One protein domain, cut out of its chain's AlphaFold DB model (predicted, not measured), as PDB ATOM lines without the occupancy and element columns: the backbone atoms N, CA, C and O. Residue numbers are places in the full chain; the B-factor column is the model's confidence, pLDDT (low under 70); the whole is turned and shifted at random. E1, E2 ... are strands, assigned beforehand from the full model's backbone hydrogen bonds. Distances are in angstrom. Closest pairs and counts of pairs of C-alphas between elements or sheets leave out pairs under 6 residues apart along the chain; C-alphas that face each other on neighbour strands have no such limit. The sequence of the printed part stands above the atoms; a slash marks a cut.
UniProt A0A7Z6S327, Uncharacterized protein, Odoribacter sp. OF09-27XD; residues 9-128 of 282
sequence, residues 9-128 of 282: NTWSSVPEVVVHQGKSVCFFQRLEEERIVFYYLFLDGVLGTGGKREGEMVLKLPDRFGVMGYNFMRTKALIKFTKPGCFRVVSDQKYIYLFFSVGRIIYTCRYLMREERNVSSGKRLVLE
ATOM      1  N   ASN A   9     189.091 222.731 135.581       41.06
ATOM      2  CA  ASN A   9     189.320 223.091 136.974       41.06
ATOM      3  C   ASN A   9     190.144 221.955 137.598       41.06
ATOM      4  O   ASN A   9     189.593 220.939 138.023       41.06
ATOM      5  N   THR A  10     191.471 222.059 137.560       45.03
ATOM      6  CA  THR A  10     192.361 221.061 138.144       45.03
ATOM      7  C   THR A  10     192.310 221.227 139.649       45.03
ATOM      8  O   THR A  10     192.926 222.128 140.215       45.03
ATOM      9  N   TRP A  11     191.519 220.367 140.280       51.44
ATOM     10  CA  TRP A  11     191.532 220.144 141.716       51.44
ATOM     11  C   TRP A  11     192.958 219.845 142.150       51.44
ATOM     12  O   TRP A  11     193.603 218.952 141.600       51.44
ATOM     13  N   SER A  12     193.455 220.607 143.115       57.06
ATOM     14  CA  SER A  12     194.827 220.446 143.573       57.06
ATOM     15  C   SER A  12     194.971 219.461 144.733       57.06
ATOM     16  O   SER A  12     196.091 219.083 145.062       57.06
ATOM     17  N   SER A  13     193.870 219.002 145.337       67.50
ATOM     18  CA  SER A  13     193.874 217.893 146.299       67.50
ATOM     19  C   SER A  13     192.512 217.207 146.430       67.50
ATOM     20  O   SER A  13     191.504 217.652 145.877       67.50
ATOM     21  N   VAL A  14     192.507 216.112 147.194       79.81
ATOM     22  CA  VAL A  14     191.310 215.369 147.599       79.81
ATOM     23  C   VAL A  14     190.397 216.272 148.451       79.81
ATOM     24  O   VAL A  14     190.919 217.014 149.288       79.81
ATOM     25  N   PRO A  15     189.066 216.257 148.238       88.50
ATOM     26  CA  PRO A  15     188.117 216.953 149.104       88.50
ATOM     27  C   PRO A  15     188.121 216.397 150.530       88.50
ATOM     28  O   PRO A  15     188.240 215.190 150.724       88.50
ATOM     29  N   GLU A  16     187.903 217.267 151.510       91.25
ATOM     30  CA  GLU A  16     187.808 216.902 152.927       91.25
ATOM     31  C   GLU A  16     186.371 217.103 153.405       91.25
ATOM     32  O   GLU A  16     185.741 218.113 153.088       91.25
ATOM     33  N   VAL A  17     185.829 216.149 154.160       92.38
ATOM     34  CA  VAL A  17     184.450 216.214 154.663       92.38
ATOM     35  C   VAL A  17     184.461 216.112 156.174       92.38
ATOM     36  O   VAL A  17     185.074 215.211 156.738       92.38
ATOM     37  N   VAL A  18     183.730 217.011 156.825       93.25
ATOM     38  CA  VAL A  18     183.592 217.030 158.278       93.25
ATOM     39  C   VAL A  18     182.126 217.110 158.681       93.25
ATOM     40  O   VAL A  18     181.311 217.737 158.003       93.25
ATOM     41  N   VAL A  19     181.793 216.490 159.812       92.38
ATOM     42  CA  VAL A  19     180.495 216.666 160.467       92.38
ATOM     43  C   VAL A  19     180.648 217.686 161.591       92.38
ATOM     44  O   VAL A  19     181.415 217.489 162.538       92.38
ATOM     45  N   HIS A  20     179.903 218.782 161.499       93.81
ATOM     46  CA  HIS A  20     179.918 219.875 162.462       93.81
ATOM     47  C   HIS A  20     178.486 220.224 162.863       93.81
ATOM     48  O   HIS A  20     177.667 220.565 162.015       93.81
ATOM     49  N   GLN A  21     178.162 220.089 164.152       92.75
ATOM     50  CA  GLN A  21     176.832 220.365 164.709       92.75
ATOM     51  C   GLN A  21     175.702 219.632 163.957       92.75
ATOM     52  O   GLN A  21     174.632 220.177 163.696       92.75
ATOM     53  N   GLY A  22     175.959 218.379 163.566       88.94
ATOM     54  CA  GLY A  22     175.013 217.546 162.814       88.94
ATOM     55  C   GLY A  22     174.899 217.873 161.320       88.94
ATOM     56  O   GLY A  22     174.076 217.267 160.641       88.94
ATOM     57  N   LYS A  23     175.713 218.797 160.800       89.44
ATOM     58  CA  LYS A  23     175.771 219.172 159.383       89.44
ATOM     59  C   LYS A  23     177.031 218.632 158.728       89.44
ATOM     60  O   LYS A  23     178.121 218.758 159.280       89.44
ATOM     61  N   SER A  24     176.880 218.044 157.544       92.06
ATOM     62  CA  SER A  24     178.015 217.581 156.743       92.06
ATOM     63  C   SER A  24     178.504 218.709 155.842       92.06
ATOM     64  O   SER A  24     177.747 219.228 155.019       92.06
ATOM     65  N   VAL A  25     179.773 219.082 155.985       93.00
ATOM     66  CA  VAL A  25     180.403 220.160 155.218       93.00
ATOM     67  C   VAL A  25     181.572 219.586 154.435       93.00
ATOM     68  O   VAL A  25     182.454 218.946 155.004       93.00
ATOM     69  N   CYS A  26     181.566 219.800 153.124       93.38
ATOM     70  CA  CYS A  26     182.613 219.359 152.213       93.38
ATOM     71  C   CYS A  26     183.463 220.553 151.791       93.38
ATOM     72  O   CYS A  26     182.918 221.573 151.377       93.38
ATOM     73  N   PHE A  27     184.779 220.402 151.877       93.81
ATOM     74  CA  PHE A  27     185.784 221.410 151.581       93.81
ATOM     75  C   PHE A  27     186.667 220.971 150.429       93.81
ATOM     76  O   PHE A  27     186.941 219.786 150.232       93.81
ATOM     77  N   PHE A  28     187.147 221.947 149.674       90.44
ATOM     78  CA  PHE A  28     188.040 221.713 148.556       90.44
ATOM     79  C   PHE A  28     188.873 222.947 148.253       90.44
ATOM     80  O   PHE A  28     188.480 224.072 148.551       90.44
ATOM     81  N   GLN A  29     190.023 222.726 147.627       88.06
ATOM     82  CA  GLN A  29     190.913 223.788 147.182       88.06
ATOM     83  C   GLN A  29     191.033 223.804 145.659       88.06
ATOM     84  O   GLN A  29     191.003 222.757 144.999       88.06
ATOM     85  N   ARG A  30     191.189 225.006 145.105       85.31
ATOM     86  CA  ARG A  30     191.529 225.235 143.699       85.31
ATOM     87  C   ARG A  30     192.645 226.263 143.603       85.31
ATOM     88  O   ARG A  30     192.767 227.140 144.455       85.31
ATOM     89  N   LEU A  31     193.456 226.138 142.561       81.81
ATOM     90  CA  LEU A  31     194.441 227.147 142.197       81.81
ATOM     91  C   LEU A  31     193.794 228.103 141.187       81.81
ATOM     92  O   LEU A  31     193.531 227.703 140.054       81.81
ATOM     93  N   GLU A  32     193.541 229.343 141.594       83.31
ATOM     94  CA  GLU A  32     192.991 230.405 140.747       83.31
ATOM     95  C   GLU A  32     193.988 231.563 140.677       83.31
ATOM     96  O   GLU A  32     194.411 232.064 141.714       83.31
ATOM     97  N   GLU A  33     194.388 231.984 139.471       77.31
ATOM     98  CA  GLU A  33     195.252 233.164 139.260       77.31
ATOM     99  C   GLU A  33     196.482 233.219 140.200       77.31
ATOM    100  O   GLU A  33     196.795 234.249 140.795       77.31
ATOM    101  N   GLU A  34     197.173 232.080 140.356       72.00
ATOM    102  CA  GLU A  34     198.346 231.905 141.242       72.00
ATOM    103  C   GLU A  34     198.061 232.004 142.754       72.00
ATOM    104  O   GLU A  34     198.975 232.214 143.559       72.00
ATOM    105  N   ARG A  35     196.802 231.839 143.162       78.38
ATOM    106  CA  ARG A  35     196.375 231.806 144.563       78.38
ATOM    107  C   ARG A  35     195.592 230.535 144.852       78.38
ATOM    108  O   ARG A  35     194.774 230.092 144.051       78.38
ATOM    109  N   ILE A  36     195.820 229.958 146.026       81.56
ATOM    110  CA  ILE A  36     194.946 228.903 146.538       81.56
ATOM    111  C   ILE A  36     193.664 229.558 147.044       81.56
ATOM    112  O   ILE A  36     193.712 230.442 147.901       81.56
ATOM    113  N   VAL A  37     192.532 229.092 146.529       87.75
ATOM    114  CA  VAL A  37     191.198 229.455 146.998       87.75
ATOM    115  C   VAL A  37     190.549 228.213 147.592       87.75
ATOM    116  O   VAL A  37     190.495 227.155 146.957       87.75
ATOM    117  N   PHE A  38     190.070 228.344 148.826       91.44
ATOM    118  CA  PHE A  38     189.304 227.308 149.501       91.44
ATOM    119  C   PHE A  38     187.818 227.549 149.289       91.44
ATOM    120  O   PHE A  38     187.337 228.681 149.322       91.44
ATOM    121  N   TYR A  39     187.089 226.464 149.115       92.12
ATOM    122  CA  TYR A  39     185.649 226.461 148.963       92.12
ATOM    123  C   TYR A  39     185.044 225.451 149.915       92.12
ATOM    124  O   TYR A  39     185.699 224.496 150.342       92.12
ATOM    125  N   TYR A  40     183.766 225.648 150.192       93.06
ATOM    126  CA  TYR A  40     182.973 224.715 150.959       93.06
ATOM    127  C   TYR A  40     181.551 224.616 150.411       93.06
ATOM    128  O   TYR A  40     181.047 225.518 149.738       93.06
ATOM    129  N   LEU A  41     180.903 223.498 150.710       90.19
ATOM    130  CA  LEU A  41     179.487 223.280 150.460       90.19
ATOM    131  C   LEU A  41     178.885 222.444 151.589       90.19
ATOM    132  O   LEU A  41     179.529 221.538 152.123       90.19
ATOM    133  N   PHE A  42     177.639 222.740 151.940       88.12
ATOM    134  CA  PHE A  42     176.859 221.913 152.853       88.12
ATOM    135  C   PHE A  42     176.206 220.781 152.057       88.12
ATOM    136  O   PHE A  42     175.522 221.032 151.069       88.12
ATOM    137  N   LEU A  43     176.421 219.534 152.480       82.38
ATOM    138  CA  LEU A  43     175.943 218.336 151.774       82.38
ATOM    139  C   LEU A  43     174.454 218.023 152.021       82.38
ATOM    140  O   LEU A  43     173.930 217.066 151.462       82.38
ATOM    141  N   ASP A  44     173.765 218.849 152.805       67.19
ATOM    142  CA  ASP A  44     172.338 218.706 153.119       67.19
ATOM    143  C   ASP A  44     171.406 219.298 152.026       67.19
ATOM    144  O   ASP A  44     170.198 219.396 152.238       67.19
ATOM    145  N   GLY A  45     171.938 219.711 150.864       53.06
ATOM    146  CA  GLY A  45     171.195 220.329 149.753       53.06
ATOM    147  C   GLY A  45     171.426 219.639 148.400       53.06
ATOM    148  O   GLY A  45     172.499 219.099 148.142       53.06
ATOM    149  N   VAL A  46     170.396 219.643 147.544       44.09
ATOM    150  CA  VAL A  46     170.344 218.992 146.219       44.09
ATOM    151  C   VAL A  46     171.582 219.327 145.377       44.09
ATOM    152  O   VAL A  46     171.841 220.485 145.062       44.09
ATOM    153  N   LEU A  47     172.341 218.303 144.981       44.84
ATOM    154  CA  LEU A  47     173.456 218.442 144.045       44.84
ATOM    155  C   LEU A  47     172.911 218.779 142.646       44.84
ATOM    156  O   LEU A  47     172.435 217.895 141.936       44.84
ATOM    157  N   GLY A  48     172.988 220.048 142.242       43.28
ATOM    158  CA  GLY A  48     172.694 220.474 140.871       43.28
ATOM    159  C   GLY A  48     173.682 219.881 139.855       43.28
ATOM    160  O   GLY A  48     174.889 219.819 140.094       43.28
ATOM    161  N   THR A  49     173.177 219.452 138.696       39.38
ATOM    162  CA  THR A  49     173.906 218.762 137.608       39.38
ATOM    163  C   THR A  49     174.715 219.695 136.687       39.38
ATOM    164  O   THR A  49     174.970 219.360 135.531       39.38
ATOM    165  N   GLY A  50     175.118 220.875 137.166       36.72
ATOM    166  CA  GLY A  50     175.911 221.856 136.418       36.72
ATOM    167  C   GLY A  50     177.332 221.975 136.969       36.72
ATOM    168  O   GLY A  50     177.551 221.841 138.167       36.72
ATOM    169  N   GLY A  51     178.321 222.244 136.113       44.59
ATOM    170  CA  GLY A  51     179.751 222.292 136.475       44.59
ATOM    171  C   GLY A  51     180.156 223.270 137.597       44.59
ATOM    172  O   GLY A  51     181.274 223.168 138.097       44.59
ATOM    173  N   LYS A  52     179.267 224.173 138.035       45.72
ATOM    174  CA  LYS A  52     179.298 224.784 139.374       45.72
ATOM    175  C   LYS A  52     178.217 224.105 140.205       45.72
ATOM    176  O   LYS A  52     177.037 224.266 139.897       45.72
ATOM    177  N   ARG A  53     178.609 223.355 141.239       54.09
ATOM    178  CA  ARG A  53     177.641 222.765 142.170       54.09
ATOM    179  C   ARG A  53     176.884 223.916 142.831       54.09
ATOM    180  O   ARG A  53     177.505 224.783 143.444       54.09
ATOM    181  N   GLU A  54     175.566 223.965 142.657       53.53
ATOM    182  CA  GLU A  54     174.724 224.933 143.365       53.53
ATOM    183  C   GLU A  54     175.040 224.875 144.869       53.53
ATOM    184  O   GLU A  54     175.168 223.795 145.442       53.53
ATOM    185  N   GLY A  55     175.242 226.035 145.500       66.88
ATOM    186  CA  GLY A  55     175.566 226.121 146.929       66.88
ATOM    187  C   GLY A  55     177.057 226.121 147.289       66.88
ATOM    188  O   GLY A  55     177.374 226.301 148.465       66.88
ATOM    189  N   GLU A  56     177.968 225.991 146.319       81.62
ATOM    190  CA  GLU A  56     179.402 226.223 146.537       81.62
ATOM    191  C   GLU A  56     179.670 227.670 146.992       81.62
ATOM    192  O   GLU A  56     179.200 228.637 146.386       81.62
ATOM    193  N   MET A  57     180.434 227.815 148.074       88.50
ATOM    194  CA  MET A  57     180.814 229.094 148.669       88.50
ATOM    195  C   MET A  57     182.327 229.201 148.774       88.50
ATOM    196  O   MET A  57     183.003 228.224 149.091       88.50
ATOM    197  N   VAL A  58     182.852 230.402 148.541       91.31
ATOM    198  CA  VAL A  58     184.263 230.713 148.789       91.31
ATOM    199  C   VAL A  58     184.467 230.849 150.294       91.31
ATOM    200  O   VAL A  58     183.736 231.578 150.964       91.31
ATOM    201  N   LEU A  59     185.465 230.153 150.828       92.50
ATOM    202  CA  LEU A  59     185.868 230.278 152.219       92.50
ATOM    203  C   LEU A  59     186.774 231.506 152.371       92.50
ATOM    204  O   LEU A  59     187.863 231.567 151.800       92.50
ATOM    205  N   LYS A  60     186.329 232.492 153.153       91.31
ATOM    206  CA  LYS A  60     187.117 233.694 153.445       91.31
ATOM    207  C   LYS A  60     188.297 233.326 154.351       91.31
ATOM    208  O   LYS A  60     188.092 232.863 155.469       91.31
ATOM    209  N   LEU A  61     189.531 233.534 153.901       89.38
ATOM    210  CA  LEU A  61     190.695 233.476 154.788       89.38
ATOM    211  C   LEU A  61     190.838 234.813 155.538       89.38
ATOM    212  O   LEU A  61     190.632 235.859 154.916       89.38
ATOM    213  N   PRO A  62     191.204 234.801 156.833       89.62
ATOM    214  CA  PRO A  62     191.565 236.025 157.543       89.62
ATOM    215  C   PRO A  62     192.720 236.787 156.879       89.62
ATOM    216  O   PRO A  62     193.582 236.196 156.229       89.62
ATOM    217  N   ASP A  63     192.769 238.106 157.084       84.88
ATOM    218  CA  ASP A  63     193.771 238.998 156.472       84.88
ATOM    219  C   ASP A  63     195.056 239.175 157.305       84.88
ATOM    220  O   ASP A  63     196.024 239.802 156.857       84.88
ATOM    221  N   ARG A  64     195.073 238.630 158.524       86.56
ATOM    222  CA  ARG A  64     196.199 238.695 159.461       86.56
ATOM    223  C   ARG A  64     196.858 237.339 159.604       86.56
ATOM    224  O   ARG A  64     196.187 236.316 159.673       86.56
ATOM    225  N   PHE A  65     198.174 237.368 159.756       87.31
ATOM    226  CA  PHE A  65     199.000 236.191 159.980       87.31
ATOM    227  C   PHE A  65     199.799 236.356 161.263       87.31
ATOM    228  O   PHE A  65     200.313 237.442 161.532       87.31
ATOM    229  N   GLY A  66     199.911 235.285 162.041       88.38
ATOM    230  CA  GLY A  66     200.748 235.209 163.236       88.38
ATOM    231  C   GLY A  66     201.460 233.865 163.323       88.38
ATOM    232  O   GLY A  66     201.180 232.954 162.547       88.38
ATOM    233  N   VAL A  67     202.379 233.728 164.273       87.56
ATOM    234  CA  VAL A  67     202.981 232.432 164.624       87.56
ATOM    235  C   VAL A  67     202.196 231.850 165.796       87.56
ATOM    236  O   VAL A  67     201.846 232.587 166.721       87.56
ATOM    237  N   MET A  68     201.885 230.554 165.754       87.12
ATOM    238  CA  MET A  68     201.195 229.882 166.859       87.12
ATOM    239  C   MET A  68     201.983 230.071 168.166       87.12
ATOM    240  O   MET A  68     203.209 230.000 168.166       87.12
ATOM    241  N   GLY A  69     201.284 230.370 169.264       78.94
ATOM    242  CA  GLY A  69     201.896 230.717 170.555       78.94
ATOM    243  C   GLY A  69     202.340 232.180 170.706       78.94
ATOM    244  O   GLY A  69     202.524 232.642 171.828       78.94
ATOM    245  N   TYR A  70     202.435 232.956 169.620       74.25
ATOM    246  CA  TYR A  70     202.842 234.369 169.649       74.25
ATOM    247  C   TYR A  70     201.702 235.293 169.219       74.25
ATOM    248  O   TYR A  70     201.659 235.818 168.106       74.25
ATOM    249  N   ASN A  71     200.770 235.547 170.139       64.00
ATOM    250  CA  ASN A  71     199.559 236.319 169.849       64.00
ATOM    251  C   ASN A  71     199.794 237.810 169.537       64.00
ATOM    252  O   ASN A  71     198.932 238.438 168.920       64.00
ATOM    253  N   PHE A  72     200.944 238.374 169.915       62.88
ATOM    254  CA  PHE A  72     201.254 239.798 169.744       62.88
ATOM    255  C   PHE A  72     201.943 240.134 168.410       62.88
ATOM    256  O   PHE A  72     201.809 241.259 167.926       62.88
ATOM    257  N   MET A  73     202.640 239.180 167.779       66.88
ATOM    258  CA  MET A  73     203.314 239.391 166.491       66.88
ATOM    259  C   MET A  73     202.403 238.968 165.347       66.88
ATOM    260  O   MET A  73     202.480 237.845 164.850       66.88
ATOM    261  N   ARG A  74     201.519 239.880 164.937       79.62
ATOM    262  CA  ARG A  74     200.626 239.656 163.800       79.62
ATOM    263  C   ARG A  74     200.838 240.711 162.735       79.62
ATOM    264  O   ARG A  74     200.899 241.900 163.034       79.62
ATOM    265  N   THR A  75     200.919 240.272 161.489       75.81
ATOM    266  CA  THR A  75     201.140 241.145 160.339       75.81
ATOM    267  C   THR A  75     200.051 240.952 159.296       75.81
ATOM    268  O   THR A  75     199.516 239.854 159.130       75.81
ATOM    269  N   LYS A  76     199.721 242.029 158.581       76.81
ATOM    270  CA  LYS A  76     198.969 241.928 157.332       76.81
ATOM    271  C   LYS A  76     199.958 241.512 156.252       76.81
ATOM    272  O   LYS A  76     200.704 242.341 155.738       76.81
ATOM    273  N   ALA A  77     199.993 240.227 155.941       64.56
ATOM    274  CA  ALA A  77     200.810 239.696 154.862       64.56
ATOM    275  C   ALA A  77     199.898 239.051 153.823       64.56
ATOM    276  O   ALA A  77     199.060 238.229 154.161       64.56
ATOM    277  N   LEU A  78     200.078 239.385 152.546       59.59
ATOM    278  CA  LEU A  78     199.540 238.551 151.477       59.59
ATOM    279  C   LEU A  78     200.483 237.365 151.304       59.59
ATOM    280  O   LEU A  78     201.515 237.485 150.642       59.59
ATOM    281  N   ILE A  79     200.141 236.216 151.885       61.59
ATOM    282  CA  ILE A  79     200.826 234.984 151.506       61.59
ATOM    283  C   ILE A  79     200.345 234.617 150.107       61.59
ATOM    284  O   ILE A  79     199.185 234.278 149.885       61.59
ATOM    285  N   LYS A  80     201.254 234.716 149.135       64.44
ATOM    286  CA  LYS A  80     201.026 234.153 147.809       64.44
ATOM    287  C   LYS A  80     201.204 232.649 147.916       64.44
ATOM    288  O   LYS A  80     202.323 232.145 147.975       64.44
ATOM    289  N   PHE A  81     200.089 231.942 147.968       68.06
ATOM    290  CA  PHE A  81     200.077 230.492 147.945       68.06
ATOM    291  C   PHE A  81     200.330 230.001 146.514       68.06
ATOM    292  O   PHE A  81     199.402 229.731 145.761       68.06
ATOM    293  N   THR A  82     201.602 229.957 146.115       61.28
ATOM    294  CA  THR A  82     202.005 229.696 144.722       61.28
ATOM    295  C   THR A  82     202.014 228.215 144.348       61.28
ATOM    296  O   THR A  82     202.035 227.883 143.164       61.28
ATOM    297  N   LYS A  83     201.992 227.310 145.334       68.19
ATOM    298  CA  LYS A  83     201.870 225.865 145.120       68.19
ATOM    299  C   LYS A  83     200.864 225.277 146.106       68.19
ATOM    300  O   LYS A  83     201.060 225.452 147.309       68.19
ATOM    301  N   PRO A  84     199.818 224.585 145.628       66.00
ATOM    302  CA  PRO A  84     198.882 223.914 146.509       66.00
ATOM    303  C   PRO A  84     199.576 222.804 147.295       66.00
ATOM    304  O   PRO A  84     200.144 221.883 146.707       66.00
ATOM    305  N   GLY A  85     199.555 222.932 148.621       76.00
ATOM    306  CA  GLY A  85     199.939 221.869 149.540       76.00
ATOM    307  C   GLY A  85     198.767 220.942 149.849       76.00
ATOM    308  O   GLY A  85     197.711 220.991 149.209       76.00
ATOM    309  N   CYS A  86     198.954 220.088 150.849       85.00
ATOM    310  CA  CYS A  86     197.854 219.311 151.403       85.00
ATOM    311  C   CYS A  86     197.057 220.168 152.393       85.00
ATOM    312  O   CYS A  86     197.581 221.114 152.984       85.00
ATOM    313  N   PHE A  87     195.779 219.836 152.563       91.06
ATOM    314  CA  PHE A  87     194.938 220.460 153.571       91.06
ATOM    315  C   PHE A  87     194.127 219.402 154.319       91.06
ATOM    316  O   PHE A  87     193.936 218.279 153.846       91.06
ATOM    317  N   ARG A  88     193.699 219.763 155.524       93.38
ATOM    318  CA  ARG A  88     192.881 218.956 156.424       93.38
ATOM    319  C   ARG A  88     191.858 219.842 157.094       93.38
ATOM    320  O   ARG A  88     192.140 221.003 157.394       93.38
ATOM    321  N   VAL A  89     190.688 219.275 157.355       95.38
ATOM    322  CA  VAL A  89     189.623 219.965 158.071       95.38
ATOM    323  C   VAL A  89     189.203 219.130 159.264       95.38
ATOM    324  O   VAL A  89     188.880 217.957 159.119       95.38
ATOM    325  N   VAL A  90     189.194 219.745 160.442       95.50
ATOM    326  CA  VAL A  90     188.818 219.083 161.697       95.50
ATOM    327  C   VAL A  90     187.737 219.906 162.382       95.50
ATOM    328  O   VAL A  90     187.764 221.131 162.338       95.50
ATOM    329  N   SER A  91     186.769 219.256 163.019       95.00
ATOM    330  CA  SER A  91     185.713 219.919 163.789       95.00
ATOM    331  C   SER A  91     185.793 219.476 165.240       95.00
ATOM    332  O   SER A  91     185.802 218.279 165.514       95.00
ATOM    333  N   ASP A  92     185.765 220.432 166.165       93.19
ATOM    334  CA  ASP A  92     185.576 220.165 167.597       93.19
ATOM    335  C   ASP A  92     184.121 220.421 168.044       93.19
ATOM    336  O   ASP A  92     183.833 220.526 169.233       93.19
ATOM    337  N   GLN A  93     183.199 220.538 167.079       93.06
ATOM    338  CA  GLN A  93     181.786 220.911 167.242       93.06
ATOM    339  C   GLN A  93     181.527 222.359 167.696       93.06
ATOM    340  O   GLN A  93     180.392 222.828 167.582       93.06
ATOM    341  N   LYS A  94     182.550 223.103 168.130       93.69
ATOM    342  CA  LYS A  94     182.471 224.547 168.394       93.69
ATOM    343  C   LYS A  94     182.988 225.358 167.205       93.69
ATOM    344  O   LYS A  94     182.348 226.319 166.795       93.69
ATOM    345  N   TYR A  95     184.097 224.922 166.628       96.12
ATOM    346  CA  TYR A  95     184.755 225.485 165.466       96.12
ATOM    347  C   TYR A  95     185.026 224.410 164.411       96.12
ATOM    348  O   TYR A  95     185.129 223.213 164.700       96.12
ATOM    349  N   ILE A  96     185.181 224.868 163.173       97.25
ATOM    350  CA  ILE A  96     185.789 224.098 162.090       97.25
ATOM    351  C   ILE A  96     187.183 224.664 161.850       97.25
ATOM    352  O   ILE A  96     187.331 225.848 161.564       97.25
ATOM    353  N   TYR A  97     188.199 223.823 161.953       97.25
ATOM    354  CA  TYR A  97     189.598 224.168 161.763       97.25
ATOM    355  C   TYR A  97     190.020 223.785 160.357       97.25
ATOM    356  O   TYR A  97     189.850 222.637 159.952       97.25
ATOM    357  N   LEU A  98     190.602 224.735 159.638       95.62
ATOM    358  CA  LEU A  98     191.279 224.486 158.378       95.62
ATOM    359  C   LEU A  98     192.780 224.469 158.648       95.62
ATOM    360  O   LEU A  98     193.333 225.460 159.121       95.62
ATOM    361  N   PHE A  99     193.432 223.363 158.317       94.06
ATOM    362  CA  PHE A  99     194.883 223.237 158.293       94.06
ATOM    363  C   PHE A  99     195.335 223.082 156.851       94.06
ATOM    364  O   PHE A  99     194.758 222.289 156.113       94.06
ATOM    365  N   PHE A 100     196.379 223.789 156.439       90.12
ATOM    366  CA  PHE A 100     196.912 223.672 155.085       90.12
ATOM    367  C   PHE A 100     198.410 223.943 155.054       90.12
ATOM    368  O   PHE A 100     198.905 224.808 155.775       90.12
ATOM    369  N   SER A 101     199.145 223.199 154.229       85.75
ATOM    370  CA  SER A 101     200.593 223.359 154.114       85.75
ATOM    371  C   SER A 101     200.977 224.285 152.968       85.75
ATOM    372  O   SER A 101     200.375 224.289 151.893       85.75
ATOM    373  N   VAL A 102     202.027 225.071 153.199       80.69
ATOM    374  CA  VAL A 102     202.702 225.861 152.167       80.69
ATOM    375  C   VAL A 102     204.197 225.672 152.376       80.69
ATOM    376  O   VAL A 102     204.787 226.185 153.329       80.69
ATOM    377  N   GLY A 103     204.808 224.862 151.511       76.50
ATOM    378  CA  GLY A 103     206.156 224.351 151.753       76.50
ATOM    379  C   GLY A 103     206.184 223.485 153.016       76.50
ATOM    380  O   GLY A 103     205.530 222.444 153.062       76.50
ATOM    381  N   ARG A 104     206.918 223.945 154.034       74.56
ATOM    382  CA  ARG A 104     207.114 223.259 155.327       74.56
ATOM    383  C   ARG A 104     206.231 223.772 156.467       74.56
ATOM    384  O   ARG A 104     206.222 223.199 157.547       74.56
ATOM    385  N   ILE A 105     205.545 224.893 156.262       83.75
ATOM    386  CA  ILE A 105     204.750 225.528 157.314       83.75
ATOM    387  C   ILE A 105     203.314 225.043 157.176       83.75
ATOM    388  O   ILE A 105     202.743 225.097 156.083       83.75
ATOM    389  N   ILE A 106     202.735 224.595 158.287       89.69
ATOM    390  CA  ILE A 106     201.302 224.329 158.372       89.69
ATOM    391  C   ILE A 106     200.634 225.595 158.880       89.69
ATOM    392  O   ILE A 106     200.930 226.081 159.965       89.69
ATOM    393  N   TYR A 107     199.726 226.139 158.093       91.19
ATOM    394  CA  TYR A 107     198.882 227.250 158.492       91.19
ATOM    395  C   TYR A 107     197.566 226.715 159.031       91.19
ATOM    396  O   TYR A 107     197.042 225.717 158.535       91.19
ATOM    397  N   THR A 108     197.027 227.389 160.040       94.12
ATOM    398  CA  THR A 108     195.727 227.065 160.607       94.12
ATOM    399  C   THR A 108     194.889 228.307 160.850       94.12
ATOM    400  O   THR A 108     195.378 229.339 161.306       94.12
ATOM    401  N   CYS A 109     193.607 228.205 160.544       94.62
ATOM    402  CA  CYS A 109     192.579 229.149 160.952       94.62
ATOM    403  C   CYS A 109     191.320 228.366 161.325       94.62
ATOM    404  O   CYS A 109     191.202 227.171 161.032       94.62
ATOM    405  N   ARG A 110     190.374 229.029 161.986       95.81
ATOM    406  CA  ARG A 110     189.133 228.391 162.413       95.81
ATOM    407  C   ARG A 110     187.912 229.234 162.093       95.81
ATOM    408  O   ARG A 110     187.986 230.459 161.996       95.81
ATOM    409  N   TYR A 111     186.792 228.546 161.954       96.31
ATOM    410  CA  TYR A 111     185.540 229.078 161.451       96.31
ATOM    411  C   TYR A 111     184.397 228.766 162.402       96.31
ATOM    412  O   TYR A 111     184.343 227.687 162.997       96.31
ATOM    413  N   LEU A 112     183.468 229.709 162.497       94.25
ATOM    414  CA  LEU A 112     182.164 229.529 163.112       94.25
ATOM    415  C   LEU A 112     181.128 229.273 162.022       94.25
ATOM    416  O   LEU A 112     181.127 229.931 160.981       94.25
ATOM    417  N   MET A 113     180.221 228.335 162.285       93.38
ATOM    418  CA  MET A 113     179.038 228.143 161.459       93.38
ATOM    419  C   MET A 113     177.916 229.056 161.954       93.38
ATOM    420  O   MET A 113     177.571 229.034 163.137       93.38
ATOM    421  N   ARG A 114     177.340 229.855 161.054       89.31
ATOM    422  CA  ARG A 114     176.247 230.783 161.367       89.31
ATOM    423  C   ARG A 114     175.115 230.708 160.360       89.31
ATOM    424  O   ARG A 114     175.306 230.331 159.210       89.31
ATOM    425  N   GLU A 115     173.926 231.088 160.818       86.62
ATOM    426  CA  GLU A 115     172.769 231.324 159.959       86.62
ATOM    427  C   GLU A 115     172.731 232.795 159.538       86.62
ATOM    428  O   GLU A 115     172.447 233.679 160.344       86.62
ATOM    429  N   GLU A 116     172.958 233.050 158.257       82.62
ATOM    430  CA  GLU A 116     172.723 234.346 157.641       82.62
ATOM    431  C   GLU A 116     171.268 234.424 157.159       82.62
ATOM    432  O   GLU A 116     170.735 233.495 156.539       82.62
ATOM    433  N   ARG A 117     170.587 235.538 157.450       69.94
ATOM    434  CA  ARG A 117     169.249 235.801 156.907       69.94
ATOM    435  C   ARG A 117     169.393 236.482 155.557       69.94
ATOM    436  O   ARG A 117     169.778 237.644 155.499       69.94
ATOM    437  N   ASN A 118     169.015 235.790 154.491       59.09
ATOM    438  CA  ASN A 118     168.925 236.390 153.172       59.09
ATOM    439  C   ASN A 118     167.463 236.724 152.849       59.09
ATOM    440  O   ASN A 118     166.573 235.878 152.964       59.09
ATOM    441  N   VAL A 119     167.217 237.971 152.443       54.66
ATOM    442  CA  VAL A 119     165.875 238.514 152.177       54.66
ATOM    443  C   VAL A 119     165.174 237.767 151.030       54.66
ATOM    444  O   VAL A 119     163.948 237.743 150.983       54.66
ATOM    445  N   SER A 120     165.928 237.120 150.132       58.00
ATOM    446  CA  SER A 120     165.392 236.447 148.938       58.00
ATOM    447  C   SER A 120     165.296 234.918 149.029       58.00
ATOM    448  O   SER A 120     164.458 234.334 148.347       58.00
ATOM    449  N   SER A 121     166.117 234.254 149.851       56.75
ATOM    450  CA  SER A 121     166.229 232.782 149.891       56.75
ATOM    451  C   SER A 121     166.001 232.156 151.272       56.75
ATOM    452  O   SER A 121     166.053 230.934 151.410       56.75
ATOM    453  N   GLY A 122     165.706 232.965 152.293       64.88
ATOM    454  CA  GLY A 122     165.501 232.499 153.663       64.88
ATOM    455  C   GLY A 122     166.805 232.403 154.459       64.88
ATOM    456  O   GLY A 122     167.732 233.192 154.274       64.88
ATOM    457  N   LYS A 123     166.862 231.470 155.415       70.88
ATOM    458  CA  LYS A 123     168.054 231.236 156.242       70.88
ATOM    459  C   LYS A 123     169.079 230.419 155.459       70.88
ATOM    460  O   LYS A 123     168.756 229.334 154.981       70.88
ATOM    461  N   ARG A 124     170.315 230.906 155.379       80.88
ATOM    462  CA  ARG A 124     171.444 230.209 154.757       80.88
ATOM    463  C   ARG A 124     172.524 229.958 155.800       80.88
ATOM    464  O   ARG A 124     172.870 230.862 156.547       80.88
ATOM    465  N   LEU A 125     173.076 228.749 155.831       86.81
ATOM    466  CA  LEU A 125     174.270 228.478 156.628       86.81
ATOM    467  C   LEU A 125     175.511 228.999 155.906       86.81
ATOM    468  O   LEU A 125     175.677 228.770 154.705       86.81
ATOM    469  N   VAL A 126     176.378 229.672 156.650       91.12
ATOM    470  CA  VAL A 126     177.651 230.221 156.182       91.12
ATOM    471  C   VAL A 126     178.752 229.918 157.193       91.12
ATOM    472  O   VAL A 126     178.488 229.696 158.377       91.12
ATOM    473  N   LEU A 127     179.990 229.881 156.709       93.75
ATOM    474  CA  LEU A 127     181.189 229.810 157.536       93.75
ATOM    475  C   LEU A 127     181.873 231.172 157.559       93.75
ATOM    476  O   LEU A 127     182.261 231.694 156.512       93.75
ATOM    477  N   GLU A 128     182.058 231.707 158.759       92.44
ATOM    478  CA  GLU A 128     182.741 232.975 159.005       92.44
ATOM    479  C   GLU A 128     184.009 232.725 159.826       92.44
ATOM    480  O   GLU A 128     183.990 231.862 160.713       92.44
TER     481      GLU A 128
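AT A GLANCE: This is residues 9 to 128 of the 282 residues of an uncharacterized protein of Odoribacter sp. OF09-27XD (UniProt A0A7Z6S327). A curled four-strand sheet, E6 E7 E8 E9, and a three-strand sheet, E1 E2 E3, wrap round one core as a sandwich close to a flattened barrel: E1 runs beside E6, and E3 comes near E9 where the ring is looser. The small hairpin E4 E5 lies off at one end of the longest axis, near E8, and residues 43 to 64 loop out and back between E3 and E4. The printed part has 120 residues, with nine named strands, E1 to E9, and no named helix: the class is all strand. Each sheet is antiparallel, in chain order. The whole is compact, with a radius of gyration of the C-alphas of 15.2 A and spans of 41 by 31 by 25 A.

HOW THE PARTS SIT: Begin with the largest sheet, a meander, each strand the antiparallel neighbour of the one before: E6, residues 87 to 91; E7, 96 to 102; E8, 105 to 118; E9, 122 to 128. Look for N 88 and O 99, 2.8 A, between E6 and E7. E8 is staggered: residues 105 to 111 pair with E7, as at N 107 and O 100, 2.8 A, and residues 112 to 118 with E9, as at N 114 and O 126, 2.9 A. The sheet is strongly twisted and curled, the way across it turning by 121 degrees. Facing it is a second meander, E1, residues 16 to 20, E2, 23 to 32, and E3, 35 to 42, with N 18 and O 25 at 2.9 A and N 30 and O 37 at 2.9 A. In this sandwich, two sheets face to face, the strands of one stand at 37 degrees to those of the other. The closest C-alphas of E1 and E6 are those of His 20 and Ser 91, 5.9 A apart. Farther out is the hairpin of E4, residues 65 to 67, and E5, 70 to 75, with N 70 and O 67 at 3.0 A.

IN THESE COORDINATES: Find C-alpha 105 at (204.750, 225.528, 157.314); from there E8 runs 37.7 A to C-alpha 118, bending by 61 degrees at residue 115. E2 spans 27.7 A, E3 23.4 A, E7 19.7 A and E9 18.1 A. E1 begins at C-alpha 16, (187.808, 216.902, 152.927), and E9 ends at C-alpha 128, (182.741, 232.975, 159.005).

THE WHOLE: The C-alphas farthest apart, Thr 49 and Phe 72, are 47.2 A apart. The printed part has no cut. The links E3 to E4, 22 residues, and E5 to E6, 11 residues, are long. Mean pLDDT of the printed part is 79.2; look for values under 70 at residues 9 to 13, 44 to 55, 71 to 73, 77 to 84 and 117 to 122.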